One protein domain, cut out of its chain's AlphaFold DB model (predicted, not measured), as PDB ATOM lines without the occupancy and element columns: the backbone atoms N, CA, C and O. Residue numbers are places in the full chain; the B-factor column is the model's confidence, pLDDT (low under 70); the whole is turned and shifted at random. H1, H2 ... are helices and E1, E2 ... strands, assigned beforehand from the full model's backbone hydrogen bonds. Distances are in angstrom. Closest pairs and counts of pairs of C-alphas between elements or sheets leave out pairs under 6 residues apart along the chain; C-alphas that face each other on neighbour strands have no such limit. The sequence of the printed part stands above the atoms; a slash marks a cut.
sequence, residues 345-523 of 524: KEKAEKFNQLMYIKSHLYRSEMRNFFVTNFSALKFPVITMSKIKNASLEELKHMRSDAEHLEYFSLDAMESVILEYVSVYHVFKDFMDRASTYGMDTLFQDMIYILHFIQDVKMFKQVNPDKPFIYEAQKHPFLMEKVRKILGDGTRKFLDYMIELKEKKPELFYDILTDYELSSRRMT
ATOM      1  N   LYS A 345     166.772 199.834 121.824       73.12
ATOM      2  CA  LYS A 345     167.302 200.607 120.696       73.12
ATOM      3  C   LYS A 345     166.331 200.611 119.512       73.12
ATOM      4  O   LYS A 345     166.034 201.680 118.995       73.12
ATOM      5  N   GLU A 346     165.769 199.458 119.149       70.06
ATOM      6  CA  GLU A 346     164.784 199.324 118.067       70.06
ATOM      7  C   GLU A 346     163.517 200.147 118.358       70.06
ATOM      8  O   GLU A 346     162.985 200.826 117.478       70.06
ATOM      9  N   LYS A 347     163.046 200.150 119.612       64.44
ATOM     10  CA  LYS A 347     161.903 200.974 120.033       64.44
ATOM     11  C   LYS A 347     162.209 202.472 119.936       64.44
ATOM     12  O   LYS A 347     161.359 203.232 119.474       64.44
ATOM     13  N   ALA A 348     163.407 202.893 120.342       68.94
ATOM     14  CA  ALA A 348     163.850 204.281 120.217       68.94
ATOM     15  C   ALA A 348     163.990 204.711 118.745       68.94
ATOM     16  O   ALA A 348     163.601 205.817 118.377       68.94
ATOM     17  N   GLU A 349     164.482 203.821 117.884       71.56
ATOM     18  CA  GLU A 349     164.628 204.069 116.450       71.56
ATOM     19  C   GLU A 349     163.271 204.208 115.746       71.56
ATOM     20  O   GLU A 349     163.060 205.167 115.004       71.56
ATOM     21  N   LYS A 350     162.304 203.337 116.064       67.62
ATOM     22  CA  LYS A 350     160.912 203.456 115.592       67.62
ATOM     23  C   LYS A 350     160.259 204.771 116.027       67.62
ATOM     24  O   LYS A 350     159.553 205.400 115.241       67.62
ATOM     25  N   PHE A 351     160.520 205.217 117.257       66.50
ATOM     26  CA  PHE A 351     160.030 206.507 117.749       66.50
ATOM     27  C   PHE A 351     160.660 207.687 116.989       66.50
ATOM     28  O   PHE A 351     159.959 208.622 116.605       66.50
ATOM     29  N   ASN A 352     161.960 207.615 116.686       71.12
ATOM     30  CA  ASN A 352     162.647 208.618 115.871       71.12
ATOM     31  C   ASN A 352     162.111 208.670 114.431       71.12
ATOM     32  O   ASN A 352     161.862 209.758 113.918       71.12
ATOM     33  N   GLN A 353     161.878 207.522 113.786       72.94
ATOM     34  CA  GLN A 353     161.282 207.461 112.442       72.94
ATOM     35  C   GLN A 353     159.891 208.105 112.407       72.94
ATOM     36  O   GLN A 353     159.573 208.872 111.497       72.94
ATOM     37  N   LEU A 354     159.078 207.856 113.437       72.88
ATOM     38  CA  LEU A 354     157.770 208.483 113.576       72.88
ATOM     39  C   LEU A 354     157.869 210.007 113.721       72.88
ATOM     40  O   LEU A 354     157.032 210.710 113.160       72.88
ATOM     41  N   MET A 355     158.870 210.529 114.441       77.62
ATOM     42  CA  MET A 355     159.071 211.977 114.543       77.62
ATOM     43  C   MET A 355     159.313 212.617 113.176       77.62
ATOM     44  O   MET A 355     158.690 213.634 112.889       77.62
ATOM     45  N   TYR A 356     160.131 212.011 112.310       78.38
ATOM     46  CA  TYR A 356     160.350 212.526 110.953       78.38
ATOM     47  C   TYR A 356     159.088 212.466 110.091       78.38
ATOM     48  O   TYR A 356     158.784 213.421 109.380       78.38
ATOM     49  N   ILE A 357     158.312 211.383 110.193       76.75
ATOM     50  CA  ILE A 357     157.020 211.256 109.502       76.75
ATOM     51  C   ILE A 357     156.046 212.343 109.973       76.75
ATOM     52  O   ILE A 357     155.440 213.025 109.148       76.75
ATOM     53  N   LYS A 358     155.912 212.531 111.293       78.81
ATOM     54  CA  LYS A 358     155.079 213.589 111.878       78.81
ATOM     55  C   LYS A 358     155.525 214.965 111.395       78.81
ATOM     56  O   LYS A 358     154.690 215.745 110.958       78.81
ATOM     57  N   SER A 359     156.829 215.231 111.409       81.38
ATOM     58  CA  SER A 359     157.400 216.493 110.939       81.38
ATOM     59  C   SER A 359     157.105 216.744 109.469       81.38
ATOM     60  O   SER A 359     156.713 217.852 109.127       81.38
ATOM     61  N   HIS A 360     157.229 215.729 108.610       82.19
ATOM     62  CA  HIS A 360     156.861 215.841 107.200       82.19
ATOM     63  C   HIS A 360     155.382 216.204 107.039       82.19
ATOM     64  O   HIS A 360     155.075 217.199 106.397       82.19
ATOM     65  N   LEU A 361     154.475 215.452 107.675       80.88
ATOM     66  CA  LEU A 361     153.027 215.670 107.561       80.88
ATOM     67  C   LEU A 361     152.586 217.033 108.113       80.88
ATOM     68  O   LEU A 361     151.740 217.696 107.516       80.88
ATOM     69  N   TYR A 362     153.186 217.483 109.220       82.25
ATOM     70  CA  TYR A 362     152.942 218.816 109.775       82.25
ATOM     71  C   TYR A 362     153.483 219.889 108.830       82.25
ATOM     72  O   TYR A 362     152.811 220.876 108.553       82.25
ATOM     73  N   ARG A 363     154.675 219.677 108.267       79.81
ATOM     74  CA  ARG A 363     155.290 220.610 107.327       79.81
ATOM     75  C   ARG A 363     154.509 220.716 106.020       79.81
ATOM     76  O   ARG A 363     154.425 221.821 105.505       79.81
ATOM     77  N   SER A 364     153.963 219.647 105.448       80.56
ATOM     78  CA  SER A 364     153.325 219.679 104.120       80.56
ATOM     79  C   SER A 364     151.796 219.707 104.188       80.56
ATOM     80  O   SER A 364     151.182 220.730 103.894       80.56
ATOM     81  N   GLU A 365     151.186 218.594 104.582       80.50
ATOM     82  CA  GLU A 365     149.759 218.311 104.392       80.50
ATOM     83  C   GLU A 365     148.865 219.000 105.434       80.50
ATOM     84  O   GLU A 365     147.755 219.413 105.112       80.50
ATOM     85  N   MET A 366     149.354 219.206 106.664       86.75
ATOM     86  CA  MET A 366     148.605 219.896 107.731       86.75
ATOM     87  C   MET A 366     148.934 221.391 107.845       86.75
ATOM     88  O   MET A 366     148.524 222.055 108.802       86.75
ATOM     89  N   ARG A 367     149.688 221.948 106.892       85.06
ATOM     90  CA  ARG A 367     150.154 223.335 106.979       85.06
ATOM     91  C   ARG A 367     148.992 224.325 107.024       85.06
ATOM     92  O   ARG A 367     148.885 225.099 107.972       85.06
ATOM     93  N   ASN A 368     148.100 224.255 106.037       86.31
ATOM     94  CA  ASN A 368     146.928 225.133 105.952       86.31
ATOM     95  C   ASN A 368     146.000 224.934 107.151       86.31
ATOM     96  O   ASN A 368     145.571 225.908 107.755       86.31
ATOM     97  N   PHE A 369     145.807 223.681 107.564       89.81
ATOM     98  CA  PHE A 369     145.017 223.323 108.734       89.81
ATOM     99  C   PHE A 369     145.429 224.105 109.996       89.81
ATOM    100  O   PHE A 369     144.594 224.748 110.632       89.81
ATOM    101  N   PHE A 370     146.721 224.116 110.342       90.50
ATOM    102  CA  PHE A 370     147.186 224.827 111.538       90.50
ATOM    103  C   PHE A 370     147.243 226.351 111.357       90.50
ATOM    104  O   PHE A 370     147.008 227.079 112.321       90.50
ATOM    105  N   VAL A 371     147.511 226.845 110.142       89.19
ATOM    106  CA  VAL A 371     147.449 228.288 109.848       89.19
ATOM    107  C   VAL A 371     146.025 228.816 110.036       89.19
ATOM    108  O   VAL A 371     145.847 229.795 110.757       89.19
ATOM    109  N   THR A 372     145.024 228.141 109.462       90.06
ATOM    110  CA  THR A 372     143.600 228.486 109.597       90.06
ATOM    111  C   THR A 372     143.131 228.373 111.046       90.06
ATOM    112  O   THR A 372     142.399 229.232 111.529       90.06
ATOM    113  N   ASN A 373     143.579 227.349 111.779       91.69
ATOM    114  CA  ASN A 373     143.225 227.206 113.190       91.69
ATOM    115  C   ASN A 373     143.740 228.377 114.038       91.69
ATOM    116  O   ASN A 373     142.977 228.955 114.804       91.69
ATOM    117  N   PHE A 374     145.008 228.772 113.885       91.81
ATOM    118  CA  PHE A 374     145.563 229.861 114.695       91.81
ATOM    119  C   PHE A 374     145.078 231.248 114.276       91.81
ATOM    120  O   PHE A 374     144.929 232.105 115.143       91.81
ATOM    121  N   SER A 375     144.772 231.480 112.996       90.50
ATOM    122  CA  SER A 375     144.163 232.749 112.571       90.50
ATOM    123  C   SER A 375     142.728 232.920 113.084       90.50
ATOM    124  O   SER A 375     142.275 234.050 113.257       90.50
ATOM    125  N   ALA A 376     142.027 231.820 113.373       92.06
ATOM    126  CA  ALA A 376     140.676 231.831 113.925       92.06
ATOM    127  C   ALA A 376     140.623 232.107 115.445       92.06
ATOM    128  O   ALA A 376     139.545 232.415 115.970       92.06
ATOM    129  N   LEU A 377     141.755 232.009 116.156       92.19
ATOM    130  CA  LEU A 377     141.835 232.193 117.608       92.19
ATOM    131  C   LEU A 377     141.901 233.672 118.002       92.19
ATOM    132  O   LEU A 377     142.810 234.402 117.614       92.19
ATOM    133  N   LYS A 378     140.980 234.073 118.877       91.44
ATOM    134  CA  LYS A 378     141.009 235.341 119.611       91.44
ATOM    135  C   LYS A 378     141.905 235.242 120.849       91.44
ATOM    136  O   LYS A 378     142.654 236.172 121.138       91.44
ATOM    137  N   PHE A 379     141.838 234.120 121.567       89.69
ATOM    138  CA  PHE A 379     142.679 233.838 122.731       89.69
ATOM    139  C   PHE A 379     143.025 232.339 122.820       89.69
ATOM    140  O   PHE A 379     142.149 231.509 122.573       89.69
ATOM    141  N   PRO A 380     144.266 231.981 123.200       89.62
ATOM    142  CA  PRO A 380     145.440 232.851 123.262       89.62
ATOM    143  C   PRO A 380     145.893 233.279 121.859       89.62
ATOM    144  O   PRO A 380     145.657 232.590 120.867       89.62
ATOM    145  N   VAL A 381     146.563 234.431 121.764       87.75
ATOM    146  CA  VAL A 381     147.068 234.949 120.480       87.75
ATOM    147  C   VAL A 381     148.323 234.174 120.076       87.75
ATOM    148  O   VAL A 381     149.447 234.598 120.374       87.75
ATOM    149  N   ILE A 382     148.117 233.046 119.398       89.25
ATOM    150  CA  ILE A 382     149.159 232.151 118.889       89.25
ATOM    151  C   ILE A 382     149.450 232.502 117.430       89.25
ATOM    152  O   ILE A 382     148.557 232.527 116.591       89.25
ATOM    153  N   THR A 383     150.720 232.739 117.100       89.69
ATOM    154  CA  THR A 383     151.165 232.887 115.708       89.69
ATOM    155  C   THR A 383     152.415 232.055 115.470       89.69
ATOM    156  O   THR A 383     153.189 231.808 116.396       89.69
ATOM    157  N   MET A 384     152.652 231.656 114.217       89.19
ATOM    158  CA  MET A 384     153.843 230.869 113.857       89.19
ATOM    159  C   MET A 384     155.138 231.599 114.235       89.19
ATOM    160  O   MET A 384     156.073 230.978 114.735       89.19
ATOM    161  N   SER A 385     155.157 232.929 114.100       89.06
ATOM    162  CA  SER A 385     156.303 233.753 114.493       89.06
ATOM    163  C   SER A 385     156.503 233.812 116.009       89.06
ATOM    164  O   SER A 385     157.633 233.716 116.487       89.06
ATOM    165  N   LYS A 386     155.414 233.894 116.788       91.06
ATOM    166  CA  LYS A 386     155.496 233.805 118.253       91.06
ATOM    167  C   LYS A 386     156.035 232.449 118.697       91.06
ATOM    168  O   LYS A 386     156.930 232.418 119.528       91.06
ATOM    169  N   ILE A 387     155.549 231.349 118.118       93.12
ATOM    170  CA  ILE A 387     156.038 230.001 118.448       93.12
ATOM    171  C   ILE A 387     157.533 229.884 118.118       93.12
ATOM    172  O   ILE A 387     158.312 229.412 118.940       93.12
ATOM    173  N   LYS A 388     157.950 230.354 116.936       93.12
ATOM    174  CA  LYS A 388     159.341 230.274 116.470       93.12
ATOM    175  C   LYS A 388     160.317 231.001 117.390       93.12
ATOM    176  O   LYS A 388     161.376 230.454 117.700       93.12
ATOM    177  N   ASN A 389     159.948 232.203 117.827       93.38
ATOM    178  CA  ASN A 389     160.823 233.079 118.605       93.38
ATOM    179  C   ASN A 389     160.709 232.877 120.126       93.38
ATOM    180  O   ASN A 389     161.590 233.327 120.850       93.38
ATOM    181  N   ALA A 390     159.672 232.188 120.612       93.56
ATOM    182  CA  ALA A 390     159.487 231.900 122.033       93.56
ATOM    183  C   ALA A 390     160.570 230.960 122.576       93.56
ATOM    184  O   ALA A 390     160.926 229.967 121.941       93.56
ATOM    185  N   SER A 391     161.062 231.224 123.781       95.12
ATOM    186  CA  SER A 391     161.837 230.280 124.588       95.12
ATOM    187  C   SER A 391     161.022 229.026 124.932       95.12
ATOM    188  O   SER A 391     159.807 228.965 124.739       95.12
ATOM    189  N   LEU A 392     161.692 227.986 125.436       94.25
ATOM    190  CA  LEU A 392     161.015 226.745 125.821       94.25
ATOM    191  C   LEU A 392     159.959 226.976 126.916       94.25
ATOM    192  O   LEU A 392     158.875 226.401 126.848       94.25
ATOM    193  N   GLU A 393     160.248 227.843 127.888       93.25
ATOM    194  CA  GLU A 393     159.306 228.162 128.965       93.25
ATOM    195  C   GLU A 393     158.136 229.021 128.479       93.25
ATOM    196  O   GLU A 393     156.991 228.766 128.846       93.25
ATOM    197  N   GLU A 394     158.372 229.959 127.559       94.81
ATOM    198  CA  GLU A 394     157.288 230.715 126.916       94.81
ATOM    199  C   GLU A 394     156.380 229.810 126.066       94.81
ATOM    200  O   GLU A 394     155.167 230.012 126.039       94.81
ATOM    201  N   LEU A 395     156.924 228.776 125.410       94.56
ATOM    202  CA  LEU A 395     156.113 227.780 124.701       94.56
ATOM    203  C   LEU A 395     155.263 226.934 125.652       94.56
ATOM    204  O   LEU A 395     154.099 226.674 125.349       94.56
ATOM    205  N   LYS A 396     155.815 226.524 126.799       94.38
ATOM    206  CA  LYS A 396     155.055 225.811 127.837       94.38
ATOM    207  C   LYS A 396     153.944 226.688 128.415       94.38
ATOM    208  O   LYS A 396     152.828 226.203 128.584       94.38
ATOM    209  N   HIS A 397     154.207 227.977 128.632       94.81
ATOM    210  CA  HIS A 397     153.177 228.935 129.039       94.81
ATOM    211  C   HIS A 397     152.077 229.057 127.979       94.81
ATOM    212  O   HIS A 397     150.904 228.880 128.282       94.81
ATOM    213  N   MET A 398     152.449 229.249 126.711       94.06
ATOM    214  CA  MET A 398     151.500 229.330 125.593       94.06
ATOM    215  C   MET A 398     150.658 228.049 125.455       94.06
ATOM    216  O   MET A 398     149.476 228.099 125.114       94.06
ATOM    217  N   ARG A 399     151.251 226.887 125.754       95.12
ATOM    218  CA  ARG A 399     150.552 225.601 125.823       95.12
ATOM    219  C   ARG A 399     149.572 225.513 126.995       95.12
ATOM    220  O   ARG A 399     148.521 224.891 126.828       95.12
ATOM    221  N   SER A 400     149.907 226.100 128.141       93.31
ATOM    222  CA  SER A 400     149.013 226.210 129.300       93.31
ATOM    223  C   SER A 400     147.833 227.132 128.997       93.31
ATOM    224  O   SER A 400     146.690 226.766 129.253       93.31
ATOM    225  N   ASP A 401     148.079 228.280 128.362       92.19
ATOM    226  CA  ASP A 401     147.017 229.212 127.965       92.19
ATOM    227  C   ASP A 401     146.008 228.541 127.014       92.19
ATOM    228  O   ASP A 401     144.808 228.796 127.081       92.19
ATOM    229  N   ALA A 402     146.474 227.608 126.173       92.06
ATOM    230  CA  ALA A 402     145.642 226.833 125.252       92.06
ATOM    231  C   ALA A 402     144.693 225.808 125.925       92.06
ATOM    232  O   ALA A 402     143.984 225.062 125.235       92.06
ATOM    233  N   GLU A 403     144.650 225.740 127.259       88.12
ATOM    234  CA  GLU A 403     143.552 225.082 127.981       88.12
ATOM    235  C   GLU A 403     142.220 225.817 127.779       88.12
ATOM    236  O   GLU A 403     141.174 225.171 127.697       88.12
ATOM    237  N   HIS A 404     142.271 227.140 127.592       89.44
ATOM    238  CA  HIS A 404     141.109 227.996 127.387       89.44
ATOM    239  C   HIS A 404     141.213 228.682 126.024       89.44
ATOM    240  O   HIS A 404     142.013 229.594 125.835       89.44
ATOM    241  N   LEU A 405     140.409 228.231 125.057       90.06
ATOM    242  CA  LEU A 405     140.398 228.802 123.709       90.06
ATOM    243  C   LEU A 405     139.164 229.668 123.479       90.06
ATOM    244  O   LEU A 405     138.034 229.220 123.684       90.06
ATOM    245  N   GLU A 406     139.387 230.865 122.949       90.75
ATOM    246  CA  GLU A 406     138.348 231.721 122.386       90.75
ATOM    247  C   GLU A 406     138.591 231.902 120.891       90.75
ATOM    248  O   GLU A 406     139.695 232.244 120.466       90.75
ATOM    249  N   TYR A 407     137.543 231.724 120.092       92.94
ATOM    250  CA  TYR A 407     137.553 231.972 118.650       92.94
ATOM    251  C   TYR A 407     136.897 233.323 118.342       92.94
ATOM    252  O   TYR A 407     136.027 233.773 119.089       92.94
ATOM    253  N   PHE A 408     137.294 233.977 117.245       90.69
ATOM    254  CA  PHE A 408     136.740 235.286 116.864       90.69
ATOM    255  C   PHE A 408     135.237 235.250 116.559       90.69
ATOM    256  O   PHE A 408     134.527 236.210 116.852       90.69
ATOM    257  N   SER A 409     134.754 234.157 115.971       94.31
ATOM    258  CA  SER A 409     133.344 233.952 115.637       94.31
ATOM    259  C   SER A 409     133.047 232.470 115.398       94.31
ATOM    260  O   SER A 409     133.960 231.648 115.285       94.31
ATOM    261  N   LEU A 410     131.762 232.122 115.278       92.88
ATOM    262  CA  LEU A 410     131.353 230.782 114.846       92.88
ATOM    263  C   LEU A 410     131.814 230.494 113.412       92.88
ATOM    264  O   LEU A 410     132.288 229.397 113.148       92.88
ATOM    265  N   ASP A 411     131.787 231.479 112.511       93.44
ATOM    266  CA  ASP A 411     132.292 231.317 111.137       93.44
ATOM    267  C   ASP A 411     133.803 231.035 111.096       93.44
ATOM    268  O   ASP A 411     134.287 230.257 110.269       93.44
ATOM    269  N   ALA A 412     134.559 231.617 112.035       92.19
ATOM    270  CA  ALA A 412     135.970 231.299 112.202       92.19
ATOM    271  C   ALA A 412     136.146 229.834 112.642       92.19
ATOM    272  O   ALA A 412     136.989 229.129 112.094       92.19
ATOM    273  N   MET A 413     135.304 229.340 113.559       94.44
ATOM    274  CA  MET A 413     135.295 227.922 113.946       94.44
ATOM    275  C   MET A 413     134.893 227.001 112.787       94.44
ATOM    276  O   MET A 413     135.524 225.961 112.607       94.44
ATOM    277  N   GLU A 414     133.892 227.371 111.979       95.81
ATOM    278  CA  GLU A 414     133.493 226.609 110.785       95.81
ATOM    279  C   GLU A 414     134.675 226.430 109.833       95.81
ATOM    280  O   GLU A 414     134.922 225.325 109.355       95.81
ATOM    281  N   SER A 415     135.442 227.496 109.598       94.38
ATOM    282  CA  SER A 415     136.613 227.451 108.717       94.38
ATOM    283  C   SER A 415     137.639 226.413 109.193       94.38
ATOM    284  O   SER A 415     138.158 225.642 108.390       94.38
ATOM    285  N   VAL A 416     137.870 226.311 110.508       94.81
ATOM    286  CA  VAL A 416     138.738 225.273 111.096       94.81
ATOM    287  C   VAL A 416     138.140 223.874 110.940       94.81
ATOM    288  O   VAL A 416     138.850 222.923 110.615       94.81
ATOM    289  N   ILE A 417     136.830 223.727 111.150       95.44
ATOM    290  CA  ILE A 417     136.119 222.452 110.982       95.44
ATOM    291  C   ILE A 417     136.243 221.944 109.540       95.44
ATOM    292  O   ILE A 417     136.479 220.754 109.325       95.44
ATOM    293  N   LEU A 418     136.130 222.827 108.549       94.75
ATOM    294  CA  LEU A 418     136.296 222.463 107.143       94.75
ATOM    295  C   LEU A 418     137.729 222.019 106.824       94.75
ATOM    296  O   LEU A 418     137.911 221.097 106.030       94.75
ATOM    297  N   GLU A 419     138.738 222.574 107.495       94.19
ATOM    298  CA  GLU A 419     140.108 222.072 107.367       94.19
ATOM    299  C   GLU A 419     140.280 220.670 107.971       94.19
ATOM    300  O   GLU A 419     140.963 219.833 107.389       94.19
ATOM    301  N   TYR A 420     139.603 220.333 109.076       93.56
ATOM    302  CA  TYR A 420     139.573 218.936 109.547       93.56
ATOM    303  C   TYR A 420     139.022 217.986 108.470       93.56
ATOM    304  O   TYR A 420     139.518 216.869 108.309       93.56
ATOM    305  N   VAL A 421     138.007 218.425 107.718       92.81
ATOM    306  CA  VAL A 421     137.426 217.650 106.614       92.81
ATOM    307  C   VAL A 421     138.405 217.520 105.442       92.81
ATOM    308  O   VAL A 421     138.518 216.424 104.881       92.81
ATOM    309  N   SER A 422     139.121 218.597 105.094       91.19
ATOM    310  CA  SER A 422     140.078 218.645 103.975       91.19
ATOM    311  C   SER A 422     141.258 217.684 104.192       91.19
ATOM    312  O   SER A 422     141.624 216.922 103.290       91.19
ATOM    313  N   VAL A 423     141.776 217.609 105.423       91.00
ATOM    314  CA  VAL A 423     142.913 216.747 105.799       91.00
ATOM    315  C   VAL A 423     142.503 215.374 106.353       91.00
ATOM    316  O   VAL A 423     143.293 214.696 107.010       91.00
ATOM    317  N   TYR A 424     141.286 214.897 106.057       88.25
ATOM    318  CA  TYR A 424     140.801 213.568 106.473       88.25
ATOM    319  C   TYR A 424     141.791 212.430 106.167       88.25
ATOM    320  O   TYR A 424     142.004 211.541 106.995       88.25
ATOM    321  N   HIS A 425     142.398 212.457 104.977       85.56
ATOM    322  CA  HIS A 425     143.346 211.437 104.527       85.56
ATOM    323  C   HIS A 425     144.598 211.381 105.417       85.56
ATOM    324  O   HIS A 425     145.078 210.289 105.707       85.56
ATOM    325  N   VAL A 426     145.051 212.528 105.932       86.88
ATOM    326  CA  VAL A 426     146.203 212.639 106.834       86.88
ATOM    327  C   VAL A 426     145.911 211.970 108.176       86.88
ATOM    328  O   VAL A 426     146.700 211.165 108.665       86.88
ATOM    329  N   PHE A 427     144.747 212.248 108.773       85.44
ATOM    330  CA  PHE A 427     144.334 211.615 110.032       85.44
ATOM    331  C   PHE A 427     144.120 210.105 109.877       85.44
ATOM    332  O   PHE A 427     144.440 209.328 110.780       85.44
ATOM    333  N   LYS A 428     143.607 209.676 108.719       80.19
ATOM    334  CA  LYS A 428     143.446 208.261 108.386       80.19
ATOM    335  C   LYS A 428     144.801 207.557 108.258       80.19
ATOM    336  O   LYS A 428     144.984 206.508 108.873       80.19
ATOM    337  N   ASP A 429     145.759 208.166 107.564       80.25
ATOM    338  CA  ASP A 429     147.129 207.654 107.454       80.25
ATOM    339  C   ASP A 429     147.826 207.606 108.827       80.25
ATOM    340  O   ASP A 429     148.420 206.591 109.199       80.25
ATOM    341  N   PHE A 430     147.659 208.635 109.667       79.81
ATOM    342  CA  PHE A 430     148.141 208.605 111.052       79.81
ATOM    343  C   PHE A 430     147.540 207.462 111.869       79.81
ATOM    344  O   PHE A 430     148.264 206.821 112.631       79.81
ATOM    345  N   MET A 431     146.242 207.188 111.723       77.31
ATOM    346  CA  MET A 431     145.582 206.075 112.407       77.31
ATOM    347  C   MET A 431     146.154 204.721 111.967       77.31
ATOM    348  O   MET A 431     146.422 203.859 112.811       77.31
ATOM    349  N   ASP A 432     146.355 204.542 110.662       71.12
ATOM    350  CA  ASP A 432     146.874 203.301 110.091       71.12
ATOM    351  C   ASP A 432     148.330 203.077 110.533       71.12
ATOM    352  O   ASP A 432     148.671 202.000 111.029       71.12
ATOM    353  N   ARG A 433     149.159 204.128 110.530       70.12
ATOM    354  CA  ARG A 433     150.529 204.084 111.067       70.12
ATOM    355  C   ARG A 433     150.562 203.870 112.582       70.12
ATOM    356  O   ARG A 433     151.384 203.095 113.069       70.12
ATOM    357  N   ALA A 434     149.672 204.496 113.353       66.69
ATOM    358  CA  ALA A 434     149.594 204.292 114.804       66.69
ATOM    359  C   ALA A 434     149.297 202.829 115.162       66.69
ATOM    360  O   ALA A 434     149.845 202.307 116.137       66.69
ATOM    361  N   SER A 435     148.504 202.150 114.326       60.38
ATOM    362  CA  SER A 435     148.285 200.706 114.408       60.38
ATOM    363  C   SER A 435     149.563 199.907 114.131       60.38
ATOM    364  O   SER A 435     149.839 198.947 114.846       60.38
ATOM    365  N   THR A 436     150.360 200.291 113.128       61.97
ATOM    366  CA  THR A 436     151.627 199.616 112.784       61.97
ATOM    367  C   THR A 436     152.669 199.712 113.902       61.97
ATOM    368  O   THR A 436     153.409 198.759 114.142       61.97
ATOM    369  N   TYR A 437     152.717 200.841 114.614       63.75
ATOM    370  CA  TYR A 437     153.705 201.096 115.669       63.75
ATOM    371  C   TYR A 437     153.214 200.782 117.097       63.75
ATOM    372  O   TYR A 437     153.981 200.953 118.044       63.75
ATOM    373  N   GLY A 438     151.976 200.297 117.273       56.31
ATOM    374  CA  GLY A 438     151.436 199.882 118.578       56.31
ATOM    375  C   GLY A 438     151.183 201.037 119.556       56.31
ATOM    376  O   GLY A 438     151.452 200.903 120.747       56.31
ATOM    377  N   MET A 439     150.715 202.186 119.056       63.97
ATOM    378  CA  MET A 439     150.426 203.376 119.867       63.97
ATOM    379  C   MET A 439     148.928 203.498 120.166       63.97
ATOM    380  O   MET A 439     148.204 204.233 119.491       63.97
ATOM    381  N   ASP A 440     148.467 202.788 121.194       59.09
ATOM    382  CA  ASP A 440     147.038 202.660 121.513       59.09
ATOM    383  C   ASP A 440     146.341 204.000 121.809       59.09
ATOM    384  O   ASP A 440     145.191 204.192 121.416       59.09
ATOM    385  N   THR A 441     147.031 204.952 122.447       66.38
ATOM    386  CA  THR A 441     146.480 206.282 122.773       66.38
ATOM    387  C   THR A 441     146.269 207.137 121.524       66.38
ATOM    388  O   THR A 441     145.164 207.618 121.283       66.38
ATOM    389  N   LEU A 442     147.293 207.238 120.668       68.00
ATOM    390  CA  LEU A 442     147.207 207.953 119.393       68.00
ATOM    391  C   LEU A 442     146.135 207.337 118.486       68.00
ATOM    392  O   LEU A 442     145.400 208.050 117.812       68.00
ATOM    393  N   PHE A 443     146.008 206.009 118.496       68.81
ATOM    394  CA  PHE A 443     144.982 205.310 117.732       68.81
ATOM    395  C   PHE A 443     143.556 205.683 118.181       68.81
ATOM    396  O   PHE A 443     142.689 205.922 117.339       68.81
ATOM    397  N   GLN A 444     143.307 205.775 119.491       67.12
ATOM    398  CA  GLN A 444     142.007 206.193 120.032       67.12
ATOM    399  C   GLN A 444     141.666 207.646 119.681       67.12
ATOM    400  O   GLN A 444     140.532 207.929 119.292       67.12
ATOM    401  N   ASP A 445     142.650 208.542 119.756       76.56
ATOM    402  CA  ASP A 445     142.489 209.944 119.366       76.56
ATOM    403  C   ASP A 445     142.062 210.084 117.901       76.56
ATOM    404  O   ASP A 445     141.156 210.853 117.580       76.56
ATOM    405  N   MET A 446     142.690 209.313 117.005       83.31
ATOM    406  CA  MET A 446     142.364 209.367 115.580       83.31
ATOM    407  C   MET A 446     140.948 208.865 115.294       83.31
ATOM    408  O   MET A 446     140.257 209.469 114.480       83.31
ATOM    409  N   ILE A 447     140.471 207.820 115.984       71.88
ATOM    410  CA  ILE A 447     139.076 207.361 115.847       71.88
ATOM    411  C   ILE A 447     138.108 208.500 116.170       71.88
ATOM    412  O   ILE A 447     137.152 208.726 115.429       71.88
ATOM    413  N   TYR A 448     138.361 209.223 117.261       78.06
ATOM    414  CA  TYR A 448     137.493 210.312 117.695       78.06
ATOM    415  C   TYR A 448     137.438 211.451 116.663       78.06
ATOM    416  O   TYR A 448     136.347 211.905 116.307       78.06
ATOM    417  N   ILE A 449     138.596 211.853 116.120       83.38
ATOM    418  CA  ILE A 449     138.699 212.880 115.069       83.38
ATOM    419  C   ILE A 449     138.021 212.419 113.771       83.38
ATOM    420  O   ILE A 449     137.251 213.169 113.176       83.38
ATOM    421  N   LEU A 450     138.248 211.177 113.335       79.06
ATOM    422  CA  LEU A 450     137.661 210.650 112.098       79.06
ATOM    423  C   LEU A 450     136.136 210.521 112.191       79.06
ATOM    424  O   LEU A 450     135.443 210.830 111.225       79.06
ATOM    425  N   HIS A 451     135.607 210.122 113.352       81.06
ATOM    426  CA  HIS A 451     134.165 210.121 113.599       81.06
ATOM    427  C   HIS A 451     133.577 211.529 113.496       81.06
ATOM    428  O   HIS A 451     132.550 211.717 112.859       81.06
ATOM    429  N   PHE A 452     134.232 212.528 114.087       88.06
ATOM    430  CA  PHE A 452     133.791 213.915 113.953       88.06
ATOM    431  C   PHE A 452     133.787 214.405 112.507       88.06
ATOM    432  O   PHE A 452     132.795 214.974 112.065       88.06
ATOM    433  N   ILE A 453     134.859 214.146 111.754       85.88
ATOM    434  CA  ILE A 453     134.922 214.511 110.335       85.88
ATOM    435  C   ILE A 453     133.773 213.855 109.562       85.88
ATOM    436  O   ILE A 453     133.186 214.483 108.682       85.88
ATOM    437  N   GLN A 454     133.435 212.607 109.893       79.62
ATOM    438  CA  GLN A 454     132.316 211.914 109.270       79.62
ATOM    439  C   GLN A 454     130.972 212.577 109.600       79.62
ATOM    440  O   GLN A 454     130.169 212.757 108.688       79.62
ATOM    441  N   ASP A 455     130.745 212.993 110.847       82.81
ATOM    442  CA  ASP A 455     129.527 213.717 111.241       82.81
ATOM    443  C   ASP A 455     129.370 215.021 110.447       82.81
ATOM    444  O   ASP A 455     128.301 215.299 109.900       82.81
ATOM    445  N   VAL A 456     130.461 215.779 110.300       85.94
ATOM    446  CA  VAL A 456     130.485 217.014 109.502       85.94
ATOM    447  C   VAL A 456     130.200 216.717 108.026       85.94
ATOM    448  O   VAL A 456     129.379 217.395 107.410       85.94
ATOM    449  N   LYS A 457     130.831 215.682 107.448       84.81
ATOM    450  CA  LYS A 457     130.596 215.272 106.052       84.81
ATOM    451  C   LYS A 457     129.141 214.877 105.810       84.81
ATOM    452  O   LYS A 457     128.563 215.325 104.826       84.81
ATOM    453  N   MET A 458     128.547 214.075 106.692       78.81
ATOM    454  CA  MET A 458     127.147 213.652 106.569       78.81
ATOM    455  C   MET A 458     126.197 214.848 106.650       78.81
ATOM    456  O   MET A 458     125.293 214.974 105.827       78.81
ATOM    457  N   PHE A 459     126.442 215.775 107.578       85.44
ATOM    458  CA  PHE A 459     125.652 217.000 107.666       85.44
ATOM    459  C   PHE A 459     125.733 217.832 106.378       85.44
ATOM    460  O   PHE A 459     124.698 218.252 105.860       85.44
ATOM    461  N   LYS A 460     126.942 218.030 105.835       85.00
ATOM    462  CA  LYS A 460     127.174 218.800 104.600       85.00
ATOM    463  C   LYS A 460     126.607 218.129 103.350       85.00
ATOM    464  O   LYS A 460     126.220 218.826 102.424       85.00
ATOM    465  N   GLN A 461     126.516 216.799 103.318       84.12
ATOM    466  CA  GLN A 461     125.844 216.083 102.227       84.12
ATOM    467  C   GLN A 461     124.345 216.396 102.175       84.12
ATOM    468  O   GLN A 461     123.788 216.541 101.092       84.12
ATOM    469  N   VAL A 462     123.700 216.516 103.338       83.62
ATOM    470  CA  VAL A 462     122.267 216.838 103.444       83.62
ATOM    471  C   VAL A 462     122.018 218.348 103.353       83.62
ATOM    472  O   VAL A 462     120.987 218.778 102.847       83.62
ATOM    473  N   ASN A 463     122.963 219.165 103.824       87.94
ATOM    474  CA  ASN A 463     122.866 220.623 103.845       87.94
ATOM    475  C   ASN A 463     124.145 221.272 103.271       87.94
ATOM    476  O   ASN A 463     124.965 221.768 104.050       87.94
ATOM    477  N   PRO A 464     124.329 221.302 101.938       87.94
ATOM    478  CA  PRO A 464     125.562 221.803 101.316       87.94
ATOM    479  C   PRO A 464     125.904 223.248 101.701       87.94
ATOM    480  O   PRO A 464     127.051 223.548 102.032       87.94
ATOM    481  N   ASP A 465     124.891 224.116 101.743       92.12
ATOM    482  CA  ASP A 465     125.070 225.560 101.935       92.12
ATOM    483  C   ASP A 465     125.027 226.003 103.406       92.12
ATOM    484  O   ASP A 465     125.250 227.174 103.713       92.12
ATOM    485  N   LYS A 466     124.734 225.093 104.348       92.00
ATOM    486  CA  LYS A 466     124.631 225.451 105.773       92.00
ATOM    487  C   LYS A 466     125.952 225.199 106.498       92.00
ATOM    488  O   LYS A 466     126.521 224.110 106.359       92.00
ATOM    489  N   PRO A 467     126.458 226.142 107.312       93.44
ATOM    490  CA  PRO A 467     127.611 225.886 108.166       93.44
ATOM    491  C   PRO A 467     127.271 224.879 109.270       93.44
ATOM    492  O   PRO A 467     126.223 224.982 109.910       93.44
ATOM    493  N   PHE A 468     128.153 223.905 109.496       92.94
ATOM    494  CA  PHE A 468     127.961 222.874 110.518       92.94
ATOM    495  C   PHE A 468     127.947 223.475 111.928       92.94
ATOM    496  O   PHE A 468     127.166 223.049 112.778       92.94
ATOM    497  N   ILE A 469     128.760 224.503 112.172       94.56
ATOM    498  CA  ILE A 469     128.892 225.145 113.482       94.56
ATOM    499  C   ILE A 469     127.570 225.710 114.030       94.56
ATOM    500  O   ILE A 469     127.324 225.610 115.231       94.56
ATOM    501  N   TYR A 470     126.693 226.257 113.181       92.19
ATOM    502  CA  TYR A 470     125.403 226.802 113.626       92.19
ATOM    503  C   TYR A 470     124.412 225.703 113.990       92.19
ATOM    504  O   TYR A 470     123.536 225.918 114.825       92.19
ATOM    505  N   GLU A 471     124.549 224.521 113.390       87.88
ATOM    506  CA  GLU A 471     123.801 223.356 113.844       87.88
ATOM    507  C   GLU A 471     124.383 222.838 115.159       87.88
ATOM    508  O   GLU A 471     123.642 222.647 116.119       87.88
ATOM    509  N   ALA A 472     125.709 222.726 115.264       85.56
ATOM    510  CA  ALA A 472     126.366 222.331 116.505       85.56
ATOM    511  C   ALA A 472     126.010 223.263 117.678       85.56
ATOM    512  O   ALA A 472     125.801 222.780 118.784       85.56
ATOM    513  N   GLN A 473     125.860 224.572 117.450       88.38
ATOM    514  CA  GLN A 473     125.472 225.538 118.483       88.38
ATOM    515  C   GLN A 473     124.099 225.241 119.107       88.38
ATOM    516  O   GLN A 473     123.904 225.492 120.296       88.38
ATOM    517  N   LYS A 474     123.153 224.697 118.331       85.12
ATOM    518  CA  LYS A 474     121.809 224.342 118.819       85.12
ATOM    519  C   LYS A 474     121.809 223.078 119.680       85.12
ATOM    520  O   LYS A 474     120.865 222.865 120.435       85.12
ATOM    521  N   HIS A 475     122.863 222.265 119.585       79.88
ATOM    522  CA  HIS A 475     122.977 220.961 120.234       79.88
ATOM    523  C   HIS A 475     124.182 220.945 121.188       79.88
ATOM    524  O   HIS A 475     125.314 220.742 120.738       79.88
ATOM    525  N   PRO A 476     123.983 221.108 122.512       71.62
ATOM    526  CA  PRO A 476     125.073 221.267 123.483       71.62
ATOM    527  C   PRO A 476     126.185 220.212 123.382       71.62
ATOM    528  O   PRO A 476     127.366 220.551 123.451       71.62
ATOM    529  N   PHE A 477     125.819 218.952 123.132       72.81
ATOM    530  CA  PHE A 477     126.762 217.844 122.970       72.81
ATOM    531  C   PHE A 477     127.624 217.948 121.699       72.81
ATOM    532  O   PHE A 477     128.831 217.699 121.736       72.81
ATOM    533  N   LEU A 478     127.033 218.344 120.564       76.19
ATOM    534  CA  LEU A 478     127.794 218.567 119.331       76.19
ATOM    535  C   LEU A 478     128.755 219.742 119.504       76.19
ATOM    536  O   LEU A 478     129.908 219.654 119.080       76.19
ATOM    537  N   MET A 479     128.321 220.801 120.190       87.38
ATOM    538  CA  MET A 479     129.188 221.934 120.498       87.38
ATOM    539  C   MET A 479     130.349 221.548 121.424       87.38
ATOM    540  O   MET A 479     131.477 221.997 121.219       87.38
ATOM    541  N   GLU A 480     130.115 220.691 122.421       81.44
ATOM    542  CA  GLU A 480     131.177 220.155 123.280       81.44
ATOM    543  C   GLU A 480     132.204 219.354 122.467       81.44
ATOM    544  O   GLU A 480     133.412 219.568 122.603       81.44
ATOM    545  N   LYS A 481     131.737 218.498 121.552       83.00
ATOM    546  CA  LYS A 481     132.596 217.731 120.640       83.00
ATOM    547  C   LYS A 481     133.442 218.639 119.745       83.00
ATOM    548  O   LYS A 481     134.644 218.405 119.615       83.00
ATOM    549  N   VAL A 482     132.847 219.694 119.180       89.56
ATOM    550  CA  VAL A 482     133.566 220.712 118.397       89.56
ATOM    551  C   VAL A 482     134.660 221.365 119.245       89.56
ATOM    552  O   VAL A 482     135.824 221.354 118.847       89.56
ATOM    553  N   ARG A 483     134.316 221.882 120.434       89.19
ATOM    554  CA  ARG A 483     135.279 222.545 121.336       89.19
ATOM    555  C   ARG A 483     136.425 221.621 121.726       89.19
ATOM    556  O   ARG A 483     137.580 222.045 121.724       89.19
ATOM    557  N   LYS A 484     136.119 220.360 122.031       88.88
ATOM    558  CA  LYS A 484     137.124 219.362 122.383       88.88
ATOM    559  C   LYS A 484     138.113 219.136 121.246       88.88
ATOM    560  O   LYS A 484     139.312 219.175 121.483       88.88
ATOM    561  N   ILE A 485     137.627 218.925 120.026       90.44
ATOM    562  CA  ILE A 485     138.483 218.577 118.883       90.44
ATOM    563  C   ILE A 485     139.385 219.734 118.489       90.44
ATOM    564  O   ILE A 485     140.593 219.542 118.358       90.44
ATOM    565  N   LEU A 486     138.804 220.924 118.363       91.62
ATOM    566  CA  LEU A 486     139.538 222.148 118.059       91.62
ATOM    567  C   LEU A 486     140.576 222.446 119.157       91.62
ATOM    568  O   LEU A 486     141.743 222.712 118.862       91.62
ATOM    569  N   GLY A 487     140.182 222.287 120.426       88.94
ATOM    570  CA  GLY A 487     141.068 222.403 121.583       88.94
ATOM    571  C   GLY A 487     142.236 221.423 121.565       88.94
ATOM    572  O   GLY A 487     143.394 221.819 121.701       88.94
ATOM    573  N   ASP A 488     141.941 220.140 121.377       88.56
ATOM    574  CA  ASP A 488     142.943 219.077 121.364       88.56
ATOM    575  C   ASP A 488     143.917 219.245 120.194       88.56
ATOM    576  O   ASP A 488     145.106 218.982 120.360       88.56
ATOM    577  N   GLY A 489     143.449 219.725 119.037       89.00
ATOM    578  CA  GLY A 489     144.299 220.034 117.885       89.00
ATOM    579  C   GLY A 489     145.365 221.083 118.207       89.00
ATOM    580  O   GLY A 489     146.554 220.841 117.992       89.00
ATOM    581  N   THR A 490     144.953 222.218 118.778       91.25
ATOM    582  CA  THR A 490     145.859 223.304 119.196       91.25
ATOM    583  C   THR A 490     146.866 222.827 120.240       91.25
ATOM    584  O   THR A 490     148.072 223.034 120.096       91.25
ATOM    585  N   ARG A 491     146.382 222.131 121.272       93.75
ATOM    586  CA  ARG A 491     147.215 221.612 122.360       93.75
ATOM    587  C   ARG A 491     148.256 220.609 121.873       93.75
ATOM    588  O   ARG A 491     149.435 220.777 122.163       93.75
ATOM    589  N   LYS A 492     147.847 219.625 121.067       90.31
ATOM    590  CA  LYS A 492     148.759 218.598 120.537       90.31
ATOM    591  C   LYS A 492     149.810 219.172 119.596       90.31
ATOM    592  O   LYS A 492     150.932 218.673 119.576       90.31
ATOM    593  N   PHE A 493     149.476 220.216 118.840       92.12
ATOM    594  CA  PHE A 493     150.468 220.920 118.032       92.12
ATOM    595  C   PHE A 493     151.534 221.578 118.904       92.12
ATOM    596  O   PHE A 493     152.722 221.395 118.656       92.12
ATOM    597  N   LEU A 494     151.121 222.307 119.941       93.81
ATOM    598  CA  LEU A 494     152.047 222.961 120.862       93.81
ATOM    599  C   LEU A 494     152.883 221.943 121.655       93.81
ATOM    600  O   LEU A 494     154.092 222.127 121.762       93.81
ATOM    601  N   ASP A 495     152.285 220.835 122.109       93.25
ATOM    602  CA  ASP A 495     153.007 219.716 122.737       93.25
ATOM    603  C   ASP A 495     154.104 219.176 121.804       93.25
ATOM    604  O   ASP A 495     155.235 218.932 122.222       93.25
ATOM    605  N   TYR A 496     153.792 219.049 120.511       90.88
ATOM    606  CA  TYR A 496     154.754 218.600 119.514       90.88
ATOM    607  C   TYR A 496     155.848 219.636 119.220       90.88
ATOM    608  O   TYR A 496     157.011 219.273 119.062       90.88
ATOM    609  N   MET A 497     155.514 220.929 119.182       93.81
ATOM    610  CA  MET A 497     156.501 222.001 119.016       93.81
ATOM    611  C   MET A 497     157.470 222.076 120.201       93.81
ATOM    612  O   MET A 497     158.666 222.262 119.989       93.81
ATOM    613  N   ILE A 498     156.976 221.878 121.428       94.25
ATOM    614  CA  ILE A 498     157.804 221.763 122.636       94.25
ATOM    615  C   ILE A 498     158.746 220.559 122.505       94.25
ATOM    616  O   ILE A 498     159.959 220.716 122.642       94.25
ATOM    617  N   GLU A 499     158.218 219.383 122.141       91.94
ATOM    618  CA  GLU A 499     159.028 218.175 121.941       91.94
ATOM    619  C   GLU A 499     160.123 218.376 120.879       91.94
ATOM    620  O   GLU A 499     161.273 217.973 121.084       91.94
ATOM    621  N   LEU A 500     159.795 219.010 119.749       90.75
ATOM    622  CA  LEU A 500     160.773 219.306 118.707       90.75
ATOM    623  C   LEU A 500     161.823 220.310 119.180       90.75
ATOM    624  O   LEU A 500     163.004 220.096 118.924       90.75
ATOM    625  N   LYS A 501     161.439 221.372 119.894       93.00
ATOM    626  CA  LYS A 501     162.401 222.361 120.394       93.00
ATOM    627  C   LYS A 501     163.387 221.748 121.390       93.00
ATOM    628  O   LYS A 501     164.568 222.083 121.350       93.00
ATOM    629  N   GLU A 502     162.925 220.825 122.235       91.44
ATOM    630  CA  GLU A 502     163.770 220.113 123.201       91.44
ATOM    631  C   GLU A 502     164.694 219.086 122.539       91.44
ATOM    632  O   GLU A 502     165.875 219.004 122.871       91.44
ATOM    633  N   LYS A 503     164.168 218.270 121.615       87.94
ATOM    634  CA  LYS A 503     164.882 217.084 121.109       87.94
ATOM    635  C   LYS A 503     165.536 217.277 119.740       87.94
ATOM    636  O   LYS A 503     166.480 216.553 119.418       87.94
ATOM    637  N   LYS A 504     165.002 218.169 118.898       88.88
ATOM    638  CA  LYS A 504     165.361 218.367 117.477       88.88
ATOM    639  C   LYS A 504     165.182 219.843 117.041       88.88
ATOM    640  O   LYS A 504     164.351 220.123 116.172       88.88
ATOM    641  N   PRO A 505     165.965 220.788 117.595       90.31
ATOM    642  CA  PRO A 505     165.765 222.225 117.378       90.31
ATOM    643  C   PRO A 505     165.901 222.666 115.911       90.31
ATOM    644  O   PRO A 505     165.191 223.571 115.485       90.31
ATOM    645  N   GLU A 506     166.750 222.021 115.110       89.12
ATOM    646  CA  GLU A 506     166.870 222.326 113.673       89.12
ATOM    647  C   GLU A 506     165.549 222.074 112.928       89.12
ATOM    648  O   GLU A 506     165.038 222.949 112.235       89.12
ATOM    649  N   LEU A 507     164.931 220.912 113.163       87.31
ATOM    650  CA  LEU A 507     163.660 220.529 112.545       87.31
ATOM    651  C   LEU A 507     162.506 221.433 112.998       87.31
ATOM    652  O   LEU A 507     161.617 221.747 112.210       87.31
ATOM    653  N   PHE A 508     162.540 221.886 114.255       92.25
ATOM    654  CA  PHE A 508     161.619 222.897 114.775       92.25
ATOM    655  C   PHE A 508     161.689 224.201 113.960       92.25
ATOM    656  O   PHE A 508     160.654 224.696 113.501       92.25
ATOM    657  N   TYR A 509     162.892 224.745 113.740       91.06
ATOM    658  CA  TYR A 509     163.061 225.992 112.988       91.06
ATOM    659  C   TYR A 509     162.722 225.835 111.503       91.06
ATOM    660  O   TYR A 509     162.121 226.747 110.929       91.06
ATOM    661  N   ASP A 510     163.044 224.692 110.899       88.62
ATOM    662  CA  ASP A 510     162.697 224.377 109.512       88.62
ATOM    663  C   ASP A 510     161.184 224.389 109.285       88.62
ATOM    664  O   ASP A 510     160.691 225.056 108.373       88.62
ATOM    665  N   ILE A 511     160.434 223.681 110.138       88.50
ATOM    666  CA  ILE A 511     158.972 223.626 110.052       88.50
ATOM    667  C   ILE A 511     158.402 225.037 110.199       88.50
ATOM    668  O   ILE A 511     157.660 225.495 109.335       88.50
ATOM    669  N   LEU A 512     158.767 225.765 111.254       90.31
ATOM    670  CA  LEU A 512     158.160 227.070 111.514       90.31
ATOM    671  C   LEU A 512     158.528 228.127 110.467       90.31
ATOM    672  O   LEU A 512     157.706 228.985 110.155       90.31
ATOM    673  N   THR A 513     159.718 228.045 109.869       87.38
ATOM    674  CA  THR A 513     160.111 228.924 108.757       87.38
ATOM    675  C   THR A 513     159.256 228.673 107.515       87.38
ATOM    676  O   THR A 513     158.767 229.621 106.900       87.38
ATOM    677  N   ASP A 514     158.996 227.409 107.186       84.38
ATOM    678  CA  ASP A 514     158.082 227.026 106.108       84.38
ATOM    679  C   ASP A 514     156.653 227.549 106.335       84.38
ATOM    680  O   ASP A 514     155.999 228.043 105.412       84.38
ATOM    681  N   TYR A 515     156.176 227.462 107.577       84.44
ATOM    682  CA  TYR A 515     154.876 227.982 107.989       84.44
ATOM    683  C   TYR A 515     154.791 229.513 107.876       84.44
ATOM    684  O   TYR A 515     153.800 230.037 107.358       84.44
ATOM    685  N   GLU A 516     155.829 230.246 108.293       81.75
ATOM    686  CA  GLU A 516     155.898 231.705 108.140       81.75
ATOM    687  C   GLU A 516     155.846 232.123 106.662       81.75
ATOM    688  O   GLU A 516     155.077 233.019 106.304       81.75
ATOM    689  N   LEU A 517     156.605 231.449 105.790       78.81
ATOM    690  CA  LEU A 517     156.621 231.728 104.349       78.81
ATOM    691  C   LEU A 517     155.247 231.524 103.696       78.81
ATOM    692  O   LEU A 517     154.857 232.313 102.833       78.81
ATOM    693  N   SER A 518     154.499 230.506 104.120       68.81
ATOM    694  CA  SER A 518     153.139 230.253 103.632       68.81
ATOM    695  C   SER A 518     152.121 231.264 104.173       68.81
ATOM    696  O   SER A 518     151.307 231.765 103.402       68.81
ATOM    697  N   SER A 519     152.203 231.640 105.454       64.06
ATOM    698  CA  SER A 519     151.276 232.612 106.065       64.06
ATOM    699  C   SER A 519     151.332 234.005 105.415       64.06
ATOM    700  O   SER A 519     150.307 234.668 105.259       64.06
ATOM    701  N   ARG A 520     152.518 234.425 104.943       61.31
ATOM    702  CA  ARG A 520     152.728 235.696 104.222       61.31
ATOM    703  C   ARG A 520     152.148 235.703 102.804       61.31
ATOM    704  O   ARG A 520     151.932 236.775 102.250       61.31
ATOM    705  N   ARG A 521     151.924 234.531 102.197       56.31
ATOM    706  CA  ARG A 521     151.306 234.410 100.864       56.31
ATOM    707  C   ARG A 521     149.778 234.440 100.905       56.31
ATOM    708  O   ARG A 521     149.187 234.716  99.878       56.31
ATOM    709  N   MET A 522     149.166 234.159 102.057       50.03
ATOM    710  CA  MET A 522     147.708 234.207 102.255       50.03
ATOM    711  C   MET A 522     147.196 235.591 102.694       50.03
ATOM    712  O   MET A 522     145.993 235.813 102.730       50.03
ATOM    713  N   THR A 523     148.098 236.504 103.070       46.06
ATOM    714  CA  THR A 523     147.794 237.880 103.521       46.06
ATOM    715  C   THR A 523     148.051 238.949 102.448       46.06
ATOM    716  O   THR A 523     147.857 240.136 102.710       46.06
TER     717      THR A 523
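AT A GLANCE: This is residues 345 to 523 of the 524 residues of an uncharacterized protein of Kuenenia stuttgartiensis (UniProt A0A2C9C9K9). One long helix, H9, runs through the middle of the domain, with shorter helices gathered round it: H4 side by side with it, the pair H2 and H5 crossing it steeply, and H8 and H10 at its two ends. The helical hairpin H6 and H7 makes one side of the body, H7 packing on H5, while H1 reaches H10 with residues 359 to 363. The printed part has 179 residues, with ten named helices and one named strand in the order H1 H2 E1 H3 H4 H5 H6 H7 H8 H9 H10, and is mostly helix. It is compact, with a radius of gyration of the C-alphas of 16.5 A and spans of 49 by 36 by 29 A.

IN THESE COORDINATES: H9, residues 476 to 503, is 40.1 A long, from C-alpha 476 at (125.073, 221.267, 123.483) to C-alpha 503 at (164.882, 217.084, 121.109). H1, residues 345 to 363, is 26.9 A long and begins at (167.302, 200.607, 120.696). H2 is residues 367 to 375, E1 377 to 379, H3 384 to 389 and H4 392 to 401. H5 is residues 410 to 422, H6 424 to 437 at 20.2 A, and H7 440 to 462 at 33.8 A. H8 is residues 468 to 474, and H10, residues 505 to 519, measures 21.1 A.

HOW THE PARTS SIT: H9 touches H4 with residues 491 to 502 alone, at a shallow tilt of 5 degrees, opposite ways; the closest C-alphas, of Arg 399 and Leu 494, are 5.8 A apart. Residues 486 to 490 of H9 touch H2, closest at Asn 373 and Thr 490, C-alphas 7.6 A apart. H2 touches H5 at a shallow tilt of 11 degrees, opposite ways, with C-alphas 369 and 419 closest at 5.2 A. H5 touches H7, closest at C-alphas 421 and 453, 5.5 A. H6 and H7 form a helical hairpin, with C-alphas 431 and 443 closest at 5.4 A. H8 and H9 touch only at the corner, C-alphas 472 and 479 being closest at 4.9 A. H10 touches H3, with C-alphas 388 and 512 closest at 6.0 A, and H1, with C-alphas 363 and 511 closest at 5.5 A. E1 pairs with no named strand; its residues pair antiparallel with residues 406 to 407. Every O i to N i+4 pair is within hydrogen-bond range in the helices other than H8, which has 2 of 3.

THE WHOLE: The C-alphas of Lys 345 and Asp 465, the two farthest apart, are 52.5 A apart. Residues 461 to 466 stand free. The printed part has no cut, and no link is long. Mean pLDDT of the printed part is 84.4; it is under 70 at residues 347 to 348, 350 to 351, 434 to 444 and 518 to 523.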